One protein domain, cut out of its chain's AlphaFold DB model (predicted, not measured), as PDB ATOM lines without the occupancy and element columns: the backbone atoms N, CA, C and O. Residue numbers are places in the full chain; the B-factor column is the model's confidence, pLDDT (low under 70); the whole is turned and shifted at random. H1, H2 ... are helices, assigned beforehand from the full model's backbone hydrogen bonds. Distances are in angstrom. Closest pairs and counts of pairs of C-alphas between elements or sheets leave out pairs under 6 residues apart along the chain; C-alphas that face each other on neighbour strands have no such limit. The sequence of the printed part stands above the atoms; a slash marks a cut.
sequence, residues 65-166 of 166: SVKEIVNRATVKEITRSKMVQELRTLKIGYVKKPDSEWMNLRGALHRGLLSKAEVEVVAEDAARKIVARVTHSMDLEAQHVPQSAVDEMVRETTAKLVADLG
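What this domain is: This is residues 65 to 166 of the 166 residues of an uncharacterized protein of Alloactinosynnema sp. L-07 (UniProt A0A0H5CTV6). A long helix, H4, and the shorter H5 folded back across it make a helical hairpin, and three short helices, H1, H2 and H3, gather at the end of H4 where that helix begins. H2 and H3 each pack on H1, the centres of the three making a triangle, and H2 also packs on residues 118 to 126 of H4; at the other end of H4, residues 137 to 142 stick out as a free tip. The printed part has 102 residues with five named helices, in the order H1, H2, H3, H4, H5, and no named strand; the class is all helix. The whole is compact, with a radius of gyration of the C-alphas of 14.7 A, and its C-alphas span 49 by 24 by 23 A.

How they stand to each other: H1, residues 66 to 74, and H2, residues 80 to 89, form a helical hairpin over a tight link of 5 residues. They touch at a shallow tilt of 12 degrees and run opposite ways, and their closest C-alphas, those of Ile 69 and Met 83, are 6.0 A apart. H1 also touches H3, residues 101 to 110, at a shallow tilt of 31 degrees, the same way; the closest C-alphas are those of Val 66 and Glu 101, at 5.5 A. H2 and H3 are apart. H4, residues 116 to 140, is the hub, touching three other helices. H2 touches it at a shallow tilt of 9 degrees, the same way, with the C-alphas of Arg 88 and Val 122 closest at 5.1 A; H4 touches H2 with residues 118 to 126 alone. H3 and H4 form a helical hairpin at a shallow tilt of 19 degrees, opposite ways. They only just touch, with 3 pairs of C-alphas within 8 A, made by residues 116 to 119 of H4 alone; the closest are those of Leu 109 and Lys 116, at 6.9 A. H5, residues 147 to 163, forms a third helical hairpin with H4. These two touch with 21 pairs of C-alphas within 8 A, the closest being those of Glu 124 and Thr 158, at 5.1 A, and they run opposite ways at a steep tilt of 44 degrees. H5 is apart from H1, H2 and H3, and H1 is apart from H4. In H1, H2, H3 and H5 every backbone O i to N i+4 pair is within hydrogen-bond range, and in H4 20 of 21 pairs are.

Where its parts are: H1 begins at C-alpha 66, at (183.758, 105.476, 162.670), and measures 12.0 A from first to last C-alpha. H2, from Arg 80 to Thr 89, measures 14.7 A, and H3, from Glu 101 to His 110, 14.5 A. H4 runs 36.0 A, from C-alpha 116 at (188.658, 93.598, 153.120) to C-alpha 140 at (172.715, 122.919, 139.585). H5, from Gln 147, measures 24.3 A and ends at C-alpha 163, at (193.666, 101.327, 147.596).

The domain as a whole: The outline is a rod, and the two C-alphas farthest apart, those of Val 75 and Ala 142, are 48.8 A apart. Residues 137 to 142, of which 137 to 140 belong to H4, stand free. The link from H2 to H3 is long, with 11 residues; that from H3 to H4 is tight, and that from H4 to H5, with 6 residues, is short. The printed part has no cut and ends at residue 166, the chain's last. The mean pLDDT of the printed part is 91.8, and one residue, Gly 166, is under 70.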
ATOM      1  N   SER A  65     180.671 108.480 165.101       94.81
ATOM      2  CA  SER A  65     181.883 108.440 164.266       94.81
ATOM      3  C   SER A  65     182.288 106.998 163.948       94.81
ATOM      4  O   SER A  65     181.876 106.064 164.638       94.81
ATOM      5  N   VAL A  66     183.137 106.787 162.938       96.00
ATOM      6  CA  VAL A  66     183.758 105.476 162.670       96.00
ATOM      7  C   VAL A  66     184.499 105.001 163.910       96.00
ATOM      8  O   VAL A  66     184.389 103.831 164.270       96.00
ATOM      9  N   LYS A  67     185.245 105.896 164.572       95.62
ATOM     10  CA  LYS A  67     186.017 105.559 165.772       95.62
ATOM     11  C   LYS A  67     185.115 104.999 166.868       95.62
ATOM     12  O   LYS A  67     185.406 103.935 167.404       95.62
ATOM     13  N   GLU A  68     184.005 105.673 167.146       97.00
ATOM     14  CA  GLU A  68     183.013 105.213 168.116       97.00
ATOM     15  C   GLU A  68     182.428 103.852 167.727       97.00
ATOM     16  O   GLU A  68     182.468 102.920 168.524       97.00
ATOM     17  N   ILE A  69     181.953 103.700 166.488       98.00
ATOM     18  CA  ILE A  69     181.345 102.450 166.007       98.00
ATOM     19  C   ILE A  69     182.337 101.276 166.123       98.00
ATOM     20  O   ILE A  69     181.994 100.195 166.608       98.00
ATOM     21  N   VAL A  70     183.600 101.494 165.750       96.88
ATOM     22  CA  VAL A  70     184.678 100.504 165.890       96.88
ATOM     23  C   VAL A  70     184.989 100.215 167.361       96.88
ATOM     24  O   VAL A  70     185.226  99.058 167.720       96.88
ATOM     25  N   ASN A  71     184.974 101.225 168.231       97.44
ATOM     26  CA  ASN A  71     185.192 101.047 169.664       97.44
ATOM     27  C   ASN A  71     184.078 100.210 170.302       97.44
ATOM     28  O   ASN A  71     184.394  99.258 171.016       97.44
ATOM     29  N   ARG A  72     182.806 100.467 169.967       97.88
ATOM     30  CA  ARG A  72     181.651  99.672 170.426       97.88
ATOM     31  C   ARG A  72     181.799  98.200 170.040       97.88
ATOM     32  O   ARG A  72     181.583  97.308 170.859       97.88
ATOM     33  N   ALA A  73     182.249  97.922 168.815       96.94
ATOM     34  CA  ALA A  73     182.534  96.555 168.379       96.94
ATOM     35  C   ALA A  73     183.741  95.944 169.116       96.94
ATOM     36  O   ALA A  73     183.705  94.781 169.517       96.94
ATOM     37  N   THR A  74     184.792  96.736 169.350       95.88
ATOM     38  CA  THR A  74     186.001  96.316 170.083       95.88
ATOM     39  C   THR A  74     185.666  95.854 171.502       95.88
ATOM     40  O   THR A  74     186.230  94.869 171.981       95.88
ATOM     41  N   VAL A  75     184.725  96.533 172.162       96.75
ATOM     42  CA  VAL A  75     184.259  96.184 173.511       96.75
ATOM     43  C   VAL A  75     183.032  95.263 173.525       96.75
ATOM     44  O   VAL A  75     182.523  94.958 174.600       96.75
ATOM     45  N   LYS A  76     182.610  94.762 172.353       96.31
ATOM     46  CA  LYS A  76     181.501  93.813 172.149       96.31
ATOM     47  C   LYS A  76     180.100  94.333 172.506       96.31
ATOM     48  O   LYS A  76     179.204  93.527 172.733       96.31
ATOM     49  N   GLU A  77     179.884  95.645 172.507       97.62
ATOM     50  CA  GLU A  77     178.535  96.226 172.628       97.62
ATOM     51  C   GLU A  77     177.690  96.023 171.376       97.62
ATOM     52  O   GLU A  77     176.472  95.893 171.450       97.62
ATOM     53  N   ILE A  78     178.342  95.994 170.213       97.94
ATOM     54  CA  ILE A  78     177.696  95.700 168.937       97.94
ATOM     55  C   ILE A  78     178.398  94.538 168.250       97.94
ATOM     56  O   ILE A  78     179.607  94.335 168.376       97.94
ATOM     57  N   THR A  79     177.624  93.767 167.492       97.69
ATOM     58  CA  THR A  79     178.172  92.694 166.664       97.69
ATOM     59  C   THR A  79     178.927  93.275 165.469       97.69
ATOM     60  O   THR A  79     178.665  94.395 165.030       97.69
ATOM     61  N   ARG A  80     179.825  92.484 164.873       96.50
ATOM     62  CA  ARG A  80     180.520  92.853 163.629       96.50
ATOM     63  C   ARG A  80     179.547  93.227 162.505       96.50
ATOM     64  O   ARG A  80     179.732  94.244 161.850       96.50
ATOM     65  N   SER A  81     178.469  92.457 162.336       97.31
ATOM     66  CA  SER A  81     177.433  92.762 161.341       97.31
ATOM     67  C   SER A  81     176.761  94.109 161.610       97.31
ATOM     68  O   SER A  81     176.508  94.865 160.673       97.31
ATOM     69  N   LYS A  82     176.481  94.428 162.882       98.12
ATOM     70  CA  LYS A  82     175.887  95.710 163.262       98.12
ATOM     71  C   LYS A  82     176.858  96.868 163.040       98.12
ATOM     72  O   LYS A  82     176.449  97.893 162.508       98.12
ATOM     73  N   MET A  83     178.137  96.675 163.362       98.00
ATOM     74  CA  MET A  83     179.205  97.638 163.085       98.00
ATOM     75  C   MET A  83     179.242  97.999 161.596       98.00
ATOM     76  O   MET A  83     179.184  99.174 161.252       98.00
ATOM     77  N   VAL A  84     179.264  97.002 160.703       97.94
ATOM     78  CA  VAL A  84     179.248  97.238 159.250       97.94
ATOM     79  C   VAL A  84     177.986  97.991 158.828       97.94
ATOM     80  O   VAL A  84     178.081  98.967 158.090       97.94
ATOM     81  N   GLN A  85     176.811  97.595 159.325       97.88
ATOM     82  CA  GLN A  85     175.557  98.289 159.019       97.88
ATOM     83  C   GLN A  85     175.603  99.772 159.425       97.88
ATOM     84  O   GLN A  85     175.229 100.630 158.628       97.88
ATOM     85  N   GLU A  86     176.075 100.085 160.634       97.81
ATOM     86  CA  GLU A  86     176.187 101.469 161.108       97.81
ATOM     87  C   GLU A  86     177.194 102.267 160.259       97.81
ATOM     88  O   GLU A  86     176.862 103.355 159.782       97.81
ATOM     89  N   LEU A  87     178.371 101.702 159.960       97.38
ATOM     90  CA  LEU A  87     179.390 102.345 159.116       97.38
ATOM     91  C   LEU A  87     178.871 102.698 157.715       97.38
ATOM     92  O   LEU A  87     179.152 103.784 157.212       97.38
ATOM     93  N   ARG A  88     178.072 101.819 157.100       96.44
ATOM     94  CA  ARG A  88     177.463 102.049 155.777       96.44
ATOM     95  C   ARG A  88     176.512 103.246 155.759       96.44
ATOM     96  O   ARG A  88     176.433 103.968 154.764       96.44
ATOM     97  N   THR A  89     175.810 103.496 156.863       94.56
ATOM     98  CA  THR A  89     174.900 104.650 156.985       94.56
ATOM     99  C   THR A  89     175.630 105.958 157.281       94.56
ATOM    100  O   THR A  89     175.109 107.037 156.995       94.56
ATOM    101  N   LEU A  90     176.857 105.882 157.799       93.50
ATOM    102  CA  LEU A  90     177.601 107.051 158.226       93.50
ATOM    103  C   LEU A  90     178.068 107.906 157.034       93.50
ATOM    104  O   LEU A  90     178.430 107.419 155.957       93.50
ATOM    105  N   LYS A  91     178.088 109.227 157.239       90.88
ATOM    106  CA  LYS A  91     178.700 110.179 156.310       90.88
ATOM    107  C   LYS A  91     180.207 110.234 156.561       90.88
ATOM    108  O   LYS A  91     180.690 111.090 157.295       90.88
ATOM    109  N   ILE A  92     180.934 109.321 155.932       88.81
ATOM    110  CA  ILE A  92     182.387 109.206 156.073       88.81
ATOM    111  C   ILE A  92     183.073 110.207 155.140       88.81
ATOM    112  O   ILE A  92     182.897 110.173 153.923       88.81
ATOM    113  N   GLY A  93     183.833 111.131 155.722       83.19
ATOM    114  CA  GLY A  93     184.692 112.040 154.972       83.19
ATOM    115  C   GLY A  93     186.033 111.385 154.654       83.19
ATOM    116  O   GLY A  93     186.662 110.802 155.537       83.19
ATOM    117  N   TYR A  94     186.497 111.521 153.414       83.50
ATOM    118  CA  TYR A  94     187.853 111.124 153.049       83.50
ATOM    119  C   TYR A  94     188.831 112.258 153.372       83.50
ATOM    120  O   TYR A  94     188.812 113.317 152.744       83.50
ATOM    121  N   VAL A  95     189.670 112.041 154.387       84.00
ATOM    122  CA  VAL A  95     190.748 112.957 154.778       84.00
ATOM    123  C   VAL A  95     191.959 112.131 155.196       84.00
ATOM    124  O   VAL A  95     191.873 111.313 156.110       84.00
ATOM    125  N   LYS A  96     193.115 112.370 154.572       79.25
ATOM    126  CA  LYS A  96     194.375 111.680 154.892       79.25
ATOM    127  C   LYS A  96     195.102 112.366 156.057       79.25
ATOM    128  O   LYS A  96     196.176 112.932 155.889       79.25
ATOM    129  N   LYS A  97     194.476 112.367 157.235       85.00
ATOM    130  CA  LYS A  97     195.036 112.902 158.487       85.00
ATOM    131  C   LYS A  97     194.976 111.839 159.586       85.00
ATOM    132  O   LYS A  97     194.077 110.999 159.531       85.00
ATOM    133  N   PRO A  98     195.891 111.875 160.573       78.19
ATOM    134  CA  PRO A  98     195.752 111.072 161.783       78.19
ATOM    135  C   PRO A  98     194.354 111.236 162.387       78.19
ATOM    136  O   PRO A  98     193.764 112.313 162.292       78.19
ATOM    137  N   ASP A  99     193.820 110.150 162.941       81.94
ATOM    138  CA  ASP A  99     192.500 110.085 163.584       81.94
ATOM    139  C   ASP A  99     191.288 110.414 162.694       81.94
ATOM    140  O   ASP A  99     190.163 110.495 163.190       81.94
ATOM    141  N   SER A 100     191.470 110.547 161.375       90.44
ATOM    142  CA  SER A 100     190.345 110.701 160.453       90.44
ATOM    143  C   SER A 100     189.475 109.444 160.405       90.44
ATOM    144  O   SER A 100     189.941 108.328 160.641       90.44
ATOM    145  N   GLU A 101     188.212 109.609 160.010       92.38
ATOM    146  CA  GLU A 101     187.273 108.499 159.799       92.38
ATOM    147  C   GLU A 101     187.872 107.400 158.901       92.38
ATOM    148  O   GLU A 101     187.755 106.209 159.190       92.38
ATOM    149  N   TRP A 102     188.601 107.803 157.853       91.62
ATOM    150  CA  TRP A 102     189.268 106.877 156.938       91.62
ATOM    151  C   TRP A 102     190.425 106.114 157.596       91.62
ATOM    152  O   TRP A 102     190.557 104.902 157.424       91.62
ATOM    153  N   MET A 103     191.246 106.792 158.404       91.12
ATOM    154  CA  MET A 103     192.328 106.134 159.143       91.12
ATOM    155  C   MET A 103     191.795 105.201 160.236       91.12
ATOM    156  O   MET A 103     192.389 104.152 160.486       91.12
ATOM    157  N   ASN A 104     190.645 105.521 160.832       93.19
ATOM    158  CA  ASN A 104     189.972 104.638 161.783       93.19
ATOM    159  C   ASN A 104     189.460 103.351 161.110       93.19
ATOM    160  O   ASN A 104     189.632 102.269 161.680       93.19
ATOM    161  N   LEU A 105     188.929 103.428 159.878       94.38
ATOM    162  CA  LEU A 105     188.597 102.242 159.070       94.38
ATOM    163  C   LEU A 105     189.840 101.395 158.773       94.38
ATOM    164  O   LEU A 105     189.823 100.181 158.987       94.38
ATOM    165  N   ARG A 106     190.942 102.029 158.351       92.81
ATOM    166  CA  ARG A 106     192.223 101.344 158.107       92.81
ATOM    167  C   ARG A 106     192.722 100.622 159.357       92.81
ATOM    168  O   ARG A 106     193.112  99.460 159.303       92.81
ATOM    169  N   GLY A 107     192.657 101.285 160.510       91.94
ATOM    170  CA  GLY A 107     193.007 100.687 161.796       91.94
ATOM    171  C   GLY A 107     192.095  99.517 162.186       91.94
ATOM    172  O   GLY A 107     192.560  98.549 162.786       91.94
ATOM    173  N   ALA A 108     190.801  99.568 161.863       93.69
ATOM    174  CA  ALA A 108     189.878  98.453 162.086       93.69
ATOM    175  C   ALA A 108     190.194  97.242 161.188       93.69
ATOM    176  O   ALA A 108     190.172  96.112 161.679       93.69
ATOM    177  N   LEU A 109     190.559  97.476 159.922       94.69
ATOM    178  CA  LEU A 109     191.020  96.442 158.992       94.69
ATOM    179  C   LEU A 109     192.297  95.756 159.495       94.69
ATOM    180  O   LEU A 109     192.314  94.538 159.657       94.69
ATOM    181  N   HIS A 110     193.338  96.526 159.837       92.25
ATOM    182  CA  HIS A 110     194.612  95.976 160.335       92.25
ATOM    183  C   HIS A 110     194.467  95.183 161.637       92.25
ATOM    184  O   HIS A 110     195.242  94.269 161.904       92.25
ATOM    185  N   ARG A 111     193.462  95.508 162.458       90.00
ATOM    186  CA  ARG A 111     193.148  94.777 163.698       90.00
ATOM    187  C   ARG A 111     192.247  93.555 163.481       90.00
ATOM    188  O   ARG A 111     191.942  92.867 164.452       90.00
ATOM    189  N   GLY A 112     191.803  93.295 162.251       93.06
ATOM    190  CA  GLY A 112     190.902  92.189 161.917       93.06
ATOM    191  C   GLY A 112     189.458  92.377 162.398       93.06
ATOM    192  O   GLY A 112     188.690  91.415 162.406       93.06
ATOM    193  N   LEU A 113     189.077  93.596 162.801       93.75
ATOM    194  CA  LEU A 113     187.693  93.928 163.172       93.75
ATOM    195  C   LEU A 113     186.802  94.027 161.933       93.75
ATOM    196  O   LEU A 113     185.627  93.671 161.987       93.75
ATOM    197  N   LEU A 114     187.384  94.469 160.819       96.00
ATOM    198  CA  LEU A 114     186.783  94.433 159.493       96.00
ATOM    199  C   LEU A 114     187.604  93.528 158.572       96.00
ATOM    200  O   LEU A 114     188.820  93.410 158.705       96.00
ATOM    201  N   SER A 115     186.925  92.900 157.624       96.06
ATOM    202  CA  SER A 115     187.527  92.216 156.484       96.06
ATOM    203  C   SER A 115     187.681  93.196 155.331       96.06
ATOM    204  O   SER A 115     187.022  94.236 155.288       96.06
ATOM    205  N   LYS A 116     188.511  92.827 154.354       94.94
ATOM    206  CA  LYS A 116     188.658  93.598 153.120       94.94
ATOM    207  C   LYS A 116     187.317  93.774 152.392       94.94
ATOM    208  O   LYS A 116     186.989  94.889 152.016       94.94
ATOM    209  N   ALA A 117     186.516  92.712 152.293       96.25
ATOM    210  CA  ALA A 117     185.204  92.762 151.648       96.25
ATOM    211  C   ALA A 117     184.223  93.710 152.368       96.25
ATOM    212  O   ALA A 117     183.523  94.487 151.730       96.25
ATOM    213  N   GLU A 118     184.187  93.704 153.706       96.88
ATOM    214  CA  GLU A 118     183.333  94.640 154.459       96.88
ATOM    215  C   GLU A 118     183.788  96.092 154.288       96.88
ATOM    216  O   GLU A 118     182.963  97.000 154.196       96.88
ATOM    217  N   VAL A 119     185.100  96.313 154.229       94.62
ATOM    218  CA  VAL A 119     185.685  97.624 153.957       94.62
ATOM    219  C   VAL A 119     185.345  98.110 152.550       94.62
ATOM    220  O   VAL A 119     185.007  99.278 152.396       94.62
ATOM    221  N   GLU A 120     185.401  97.238 151.543       95.31
ATOM    222  CA  GLU A 120     185.017  97.556 150.163       95.31
ATOM    223  C   GLU A 120     183.558  98.018 150.090       95.31
ATOM    224  O   GLU A 120     183.278  99.057 149.499       95.31
ATOM    225  N   VAL A 121     182.647  97.331 150.786       96.12
ATOM    226  CA  VAL A 121     181.232  97.733 150.863       96.12
ATOM    227  C   VAL A 121     181.064  99.101 151.538       96.12
ATOM    228  O   VAL A 121     180.322  99.952 151.050       96.12
ATOM    229  N   VAL A 122     181.765  99.353 152.650       96.12
ATOM    230  CA  VAL A 122     181.722 100.664 153.328       96.12
ATOM    231  C   VAL A 122     182.321 101.766 152.444       96.12
ATOM    232  O   VAL A 122     181.798 102.883 152.411       96.12
ATOM    233  N   ALA A 123     183.396 101.466 151.712       95.12
ATOM    234  CA  ALA A 123     184.038 102.387 150.782       95.12
ATOM    235  C   ALA A 123     183.116 102.740 149.612       95.12
ATOM    236  O   ALA A 123     183.032 103.910 149.245       95.12
ATOM    237  N   GLU A 124     182.388 101.762 149.077       96.06
ATOM    238  CA  GLU A 124     181.401 101.972 148.023       96.06
ATOM    239  C   GLU A 124     180.272 102.901 148.492       96.06
ATOM    240  O   GLU A 124     179.959 103.895 147.834       96.06
ATOM    241  N   ASP A 125     179.713 102.658 149.680       96.19
ATOM    242  CA  ASP A 125     178.673 103.520 150.249       96.19
ATOM    243  C   ASP A 125     179.182 104.930 150.584       96.19
ATOM    244  O   ASP A 125     178.406 105.892 150.571       96.19
ATOM    245  N   ALA A 126     180.466 105.089 150.911       94.62
ATOM    246  CA  ALA A 126     181.089 106.401 151.074       94.62
ATOM    247  C   ALA A 126     181.283 107.095 149.713       94.62
ATOM    248  O   ALA A 126     180.920 108.266 149.569       94.62
ATOM    249  N   ALA A 127     181.774 106.370 148.704       94.75
ATOM    250  CA  ALA A 127     181.959 106.851 147.338       94.75
ATOM    251  C   ALA A 127     180.641 107.343 146.734       94.75
ATOM    252  O   ALA A 127     180.587 108.466 146.237       94.75
ATOM    253  N   ARG A 128     179.551 106.575 146.872       95.25
ATOM    254  CA  ARG A 128     178.203 106.979 146.433       95.25
ATOM    255  C   ARG A 128     177.783 108.320 147.032       95.25
ATOM    256  O   ARG A 128     177.324 109.197 146.307       95.25
ATOM    257  N   LYS A 129     178.001 108.530 148.336       93.62
ATOM    258  CA  LYS A 129     177.674 109.800 149.016       93.62
ATOM    259  C   LYS A 129     178.575 110.967 148.589       93.62
ATOM    260  O   LYS A 129     178.147 112.121 148.666       93.62
ATOM    261  N   ILE A 130     179.824 110.698 148.208       92.31
ATOM    262  CA  ILE A 130     180.755 111.710 147.686       92.31
ATOM    263  C   ILE A 130     180.329 112.112 146.274       92.31
ATOM    264  O   ILE A 130     180.103 113.295 146.034       92.31
ATOM    265  N   VAL A 131     180.156 111.133 145.383       92.75
ATOM    266  CA  VAL A 131     179.760 111.349 143.987       92.75
ATOM    267  C   VAL A 131     178.412 112.053 143.917       92.75
ATOM    268  O   VAL A 131     178.330 113.082 143.262       92.75
ATOM    269  N   ALA A 132     177.407 111.607 144.679       91.12
ATOM    270  CA  ALA A 132     176.093 112.251 144.710       91.12
ATOM    271  C   ALA A 132     176.157 113.743 145.080       91.12
ATOM    272  O   ALA A 132     175.352 114.537 144.603       91.12
ATOM    273  N   ARG A 133     177.118 114.156 145.920       90.00
ATOM    274  CA  ARG A 133     177.311 115.577 146.250       90.00
ATOM    275  C   ARG A 133     177.905 116.353 145.079       90.00
ATOM    276  O   ARG A 133     177.505 117.488 144.852       90.00
ATOM    277  N   VAL A 134     178.873 115.758 144.386       88.25
ATOM    278  CA  VAL A 134     179.531 116.369 143.225       88.25
ATOM    279  C   VAL A 134     178.538 116.502 142.075       88.25
ATOM    280  O   VAL A 134     178.370 117.595 141.552       88.25
ATOM    281  N   THR A 135     177.823 115.430 141.738       89.00
ATOM    282  CA  THR A 135     176.861 115.424 140.628       89.00
ATOM    283  C   THR A 135     175.686 116.353 140.901       89.00
ATOM    284  O   THR A 135     175.304 117.103 140.017       89.00
ATOM    285  N   HIS A 136     175.185 116.406 142.141       85.44
ATOM    286  CA  HIS A 136     174.163 117.384 142.511       85.44
ATOM    287  C   HIS A 136     174.641 118.830 142.303       85.44
ATOM    288  O   HIS A 136     173.870 119.668 141.852       85.44
ATOM    289  N   SER A 137     175.916 119.126 142.584       81.69
ATOM    290  CA  SER A 137     176.498 120.443 142.292       81.69
ATOM    291  C   SER A 137     176.551 120.730 140.788       81.69
ATOM    292  O   SER A 137     176.284 121.854 140.385       81.69
ATOM    293  N   MET A 138     176.866 119.729 139.962       79.50
ATOM    294  CA  MET A 138     176.945 119.869 138.500       79.50
ATOM    295  C   MET A 138     175.567 120.032 137.846       79.50
ATOM    296  O   MET A 138     175.408 120.835 136.930       79.50
ATOM    297  N   ASP A 139     174.550 119.329 138.352       76.62
ATOM    298  CA  ASP A 139     173.168 119.482 137.883       76.62
ATOM    299  C   ASP A 139     172.643 120.903 138.154       76.62
ATOM    300  O   ASP A 139     171.941 121.474 137.319       76.62
ATOM    301  N   LEU A 140     173.024 121.513 139.286       75.81
ATOM    302  CA  LEU A 140     172.715 122.919 139.585       75.81
ATOM    303  C   LEU A 140     173.388 123.894 138.603       75.81
ATOM    304  O   LEU A 140     172.880 124.992 138.390       75.81
ATOM    305  N   GLU A 141     174.488 123.482 137.972       79.50
ATOM    306  CA  GLU A 141     175.199 124.223 136.921       79.50
ATOM    307  C   GLU A 141     174.695 123.878 135.502       79.50
ATOM    308  O   GLU A 141     175.336 124.226 134.511       79.50
ATOM    309  N   ALA A 142     173.543 123.198 135.391       80.31
ATOM    310  CA  ALA A 142     172.941 122.721 134.141       80.31
ATOM    311  C   ALA A 142     173.827 121.749 133.330       80.31
ATOM    312  O   ALA A 142     173.604 121.542 132.134       80.31
ATOM    313  N   GLN A 143     174.804 121.108 133.975       77.44
ATOM    314  CA  GLN A 143     175.619 120.046 133.390       77.44
ATOM    315  C   GLN A 143     175.051 118.689 133.804       77.44
ATOM    316  O   GLN A 143     175.487 118.094 134.787       77.44
ATOM    317  N   HIS A 144     174.059 118.202 133.056       83.00
ATOM    318  CA  HIS A 144     173.449 116.908 133.352       83.00
ATOM    319  C   HIS A 144     174.469 115.769 133.223       83.00
ATOM    320  O   HIS A 144     175.069 115.577 132.161       83.00
ATOM    321  N   VAL A 145     174.629 114.985 134.291       84.06
ATOM    322  CA  VAL A 145     175.525 113.823 134.308       84.06
ATOM    323  C   VAL A 145     174.715 112.541 134.069       84.06
ATOM    324  O   VAL A 145     173.837 112.220 134.872       84.06
ATOM    325  N   PRO A 146     174.992 111.763 133.004       90.38
ATOM    326  CA  PRO A 146     174.273 110.518 132.750       90.38
ATOM    327  C   PRO A 146     174.579 109.469 133.828       90.38
ATOM    328  O   PRO A 146     175.706 109.368 134.312       90.38
ATOM    329  N   GLN A 147     173.595 108.623 134.156       89.19
ATOM    330  CA  GLN A 147     173.720 107.618 135.224       89.19
ATOM    331  C   GLN A 147     174.917 106.669 135.036       89.19
ATOM    332  O   GLN A 147     175.575 106.311 136.008       89.19
ATOM    333  N   SER A 148     175.255 106.305 133.796       92.50
ATOM    334  CA  SER A 148     176.425 105.466 133.502       92.50
ATOM    335  C   SER A 148     177.748 106.117 133.920       92.50
ATOM    336  O   SER A 148     178.628 105.427 134.433       92.50
ATOM    337  N   ALA A 149     177.873 107.438 133.757       91.69
ATOM    338  CA  ALA A 149     179.034 108.193 134.222       91.69
ATOM    339  C   ALA A 149     179.057 108.279 135.755       91.69
ATOM    340  O   ALA A 149     180.116 108.128 136.358       91.69
ATOM    341  N   VAL A 150     177.895 108.434 136.404       92.56
ATOM    342  CA  VAL A 150     177.786 108.378 137.874       92.56
ATOM    343  C   VAL A 150     178.281 107.028 138.406       92.56
ATOM    344  O   VAL A 150     179.079 106.987 139.343       92.56
ATOM    345  N   ASP A 151     177.857 105.923 137.794       93.69
ATOM    346  CA  ASP A 151     178.262 104.574 138.202       93.69
ATOM    347  C   ASP A 151     179.766 104.330 137.991       93.69
ATOM    348  O   ASP A 151     180.428 103.692 138.815       93.69
ATOM    349  N   GLU A 152     180.342 104.861 136.911       95.06
ATOM    350  CA  GLU A 152     181.786 104.850 136.675       95.06
ATOM    351  C   GLU A 152     182.548 105.659 137.732       95.06
ATOM    352  O   GLU A 152     183.451 105.116 138.373       95.06
ATOM    353  N   MET A 153     182.114 106.888 138.025       94.88
ATOM    354  CA  MET A 153     182.696 107.722 139.082       94.88
ATOM    355  C   MET A 153     182.651 107.037 140.451       94.88
ATOM    356  O   MET A 153     183.616 107.118 141.217       94.88
ATOM    357  N   VAL A 154     181.550 106.347 140.780       96.19
ATOM    358  CA  VAL A 154     181.432 105.577 142.027       96.19
ATOM    359  C   VAL A 154     182.448 104.442 142.053       96.19
ATOM    360  O   VAL A 154     183.149 104.296 143.056       96.19
ATOM    361  N   ARG A 155     182.575 103.662 140.972       96.06
ATOM    362  CA  ARG A 155     183.547 102.559 140.891       96.06
ATOM    363  C   ARG A 155     184.983 103.055 141.040       96.06
ATOM    364  O   ARG A 155     185.721 102.520 141.866       96.06
ATOM    365  N   GLU A 156     185.363 104.104 140.316       96.38
ATOM    366  CA  GLU A 156     186.704 104.689 140.414       96.38
ATOM    367  C   GLU A 156     186.998 105.246 141.806       96.38
ATOM    368  O   GLU A 156     188.075 105.020 142.364       96.38
ATOM    369  N   THR A 157     186.041 105.973 142.385       94.94
ATOM    370  CA  THR A 157     186.184 106.534 143.732       94.94
ATOM    371  C   THR A 157     186.319 105.414 144.758       94.94
ATOM    372  O   THR A 157     187.193 105.482 145.616       94.94
ATOM    373  N   THR A 158     185.523 104.349 144.636       95.12
ATOM    374  CA  THR A 158     185.618 103.161 145.497       95.12
ATOM    375  C   THR A 158     186.995 102.516 145.390       95.12
ATOM    376  O   THR A 158     187.632 102.271 146.412       95.12
ATOM    377  N   ALA A 159     187.504 102.304 144.173       94.31
ATOM    378  CA  ALA A 159     188.825 101.719 143.954       94.31
ATOM    379  C   ALA A 159     189.946 102.564 144.587       94.31
ATOM    380  O   ALA A 159     190.816 102.015 145.264       94.31
ATOM    381  N   LYS A 160     189.894 103.896 144.434       93.44
ATOM    382  CA  LYS A 160     190.848 104.831 145.061       93.44
ATOM    383  C   LYS A 160     190.799 104.747 146.585       93.44
ATOM    384  O   LYS A 160     191.831 104.593 147.231       93.44
ATOM    385  N   LEU A 161     189.593 104.798 147.149       92.69
ATOM    386  CA  LEU A 161     189.363 104.684 148.584       92.69
ATOM    387  C   LEU A 161     189.944 103.374 149.138       92.69
ATOM    388  O   LEU A 161     190.721 103.398 150.092       92.69
ATOM    389  N   VAL A 162     189.611 102.238 148.523       93.00
ATOM    390  CA  VAL A 162     190.087 100.911 148.946       93.00
ATOM    391  C   VAL A 162     191.608 100.795 148.833       93.00
ATOM    392  O   VAL A 162     192.237 100.255 149.742       93.00
ATOM    393  N   ALA A 163     192.213 101.333 147.769       91.50
ATOM    394  CA  ALA A 163     193.666 101.327 147.596       91.50
ATOM    395  C   ALA A 163     194.396 102.054 148.739       91.50
ATOM    396  O   ALA A 163     195.431 101.583 149.200       91.50
ATOM    397  N   ASP A 164     193.827 103.144 149.260       88.44
ATOM    398  CA  ASP A 164     194.397 103.900 150.386       88.44
ATOM    399  C   ASP A 164     194.267 103.208 151.757       88.44
ATOM    400  O   ASP A 164     194.826 103.686 152.752       88.44
ATOM    401  N   LEU A 165     193.506 102.112 151.844       84.75
ATOM    402  CA  LEU A 165     193.386 101.301 153.059       84.75
ATOM    403  C   LEU A 165     194.432 100.176 153.127       84.75
ATOM    404  O   LEU A 165     194.689  99.680 154.230       84.75
ATOM    405  N   GLY A 166     195.042  99.817 151.990       68.62
ATOM    406  CA  GLY A 166     196.216  98.936 151.896       68.62
ATOM    407  C   GLY A 166     197.515  99.617 152.300       68.62
ATOM    408  O   GLY A 166     198.573  98.989 152.110       68.62
TER     409      GLY A 166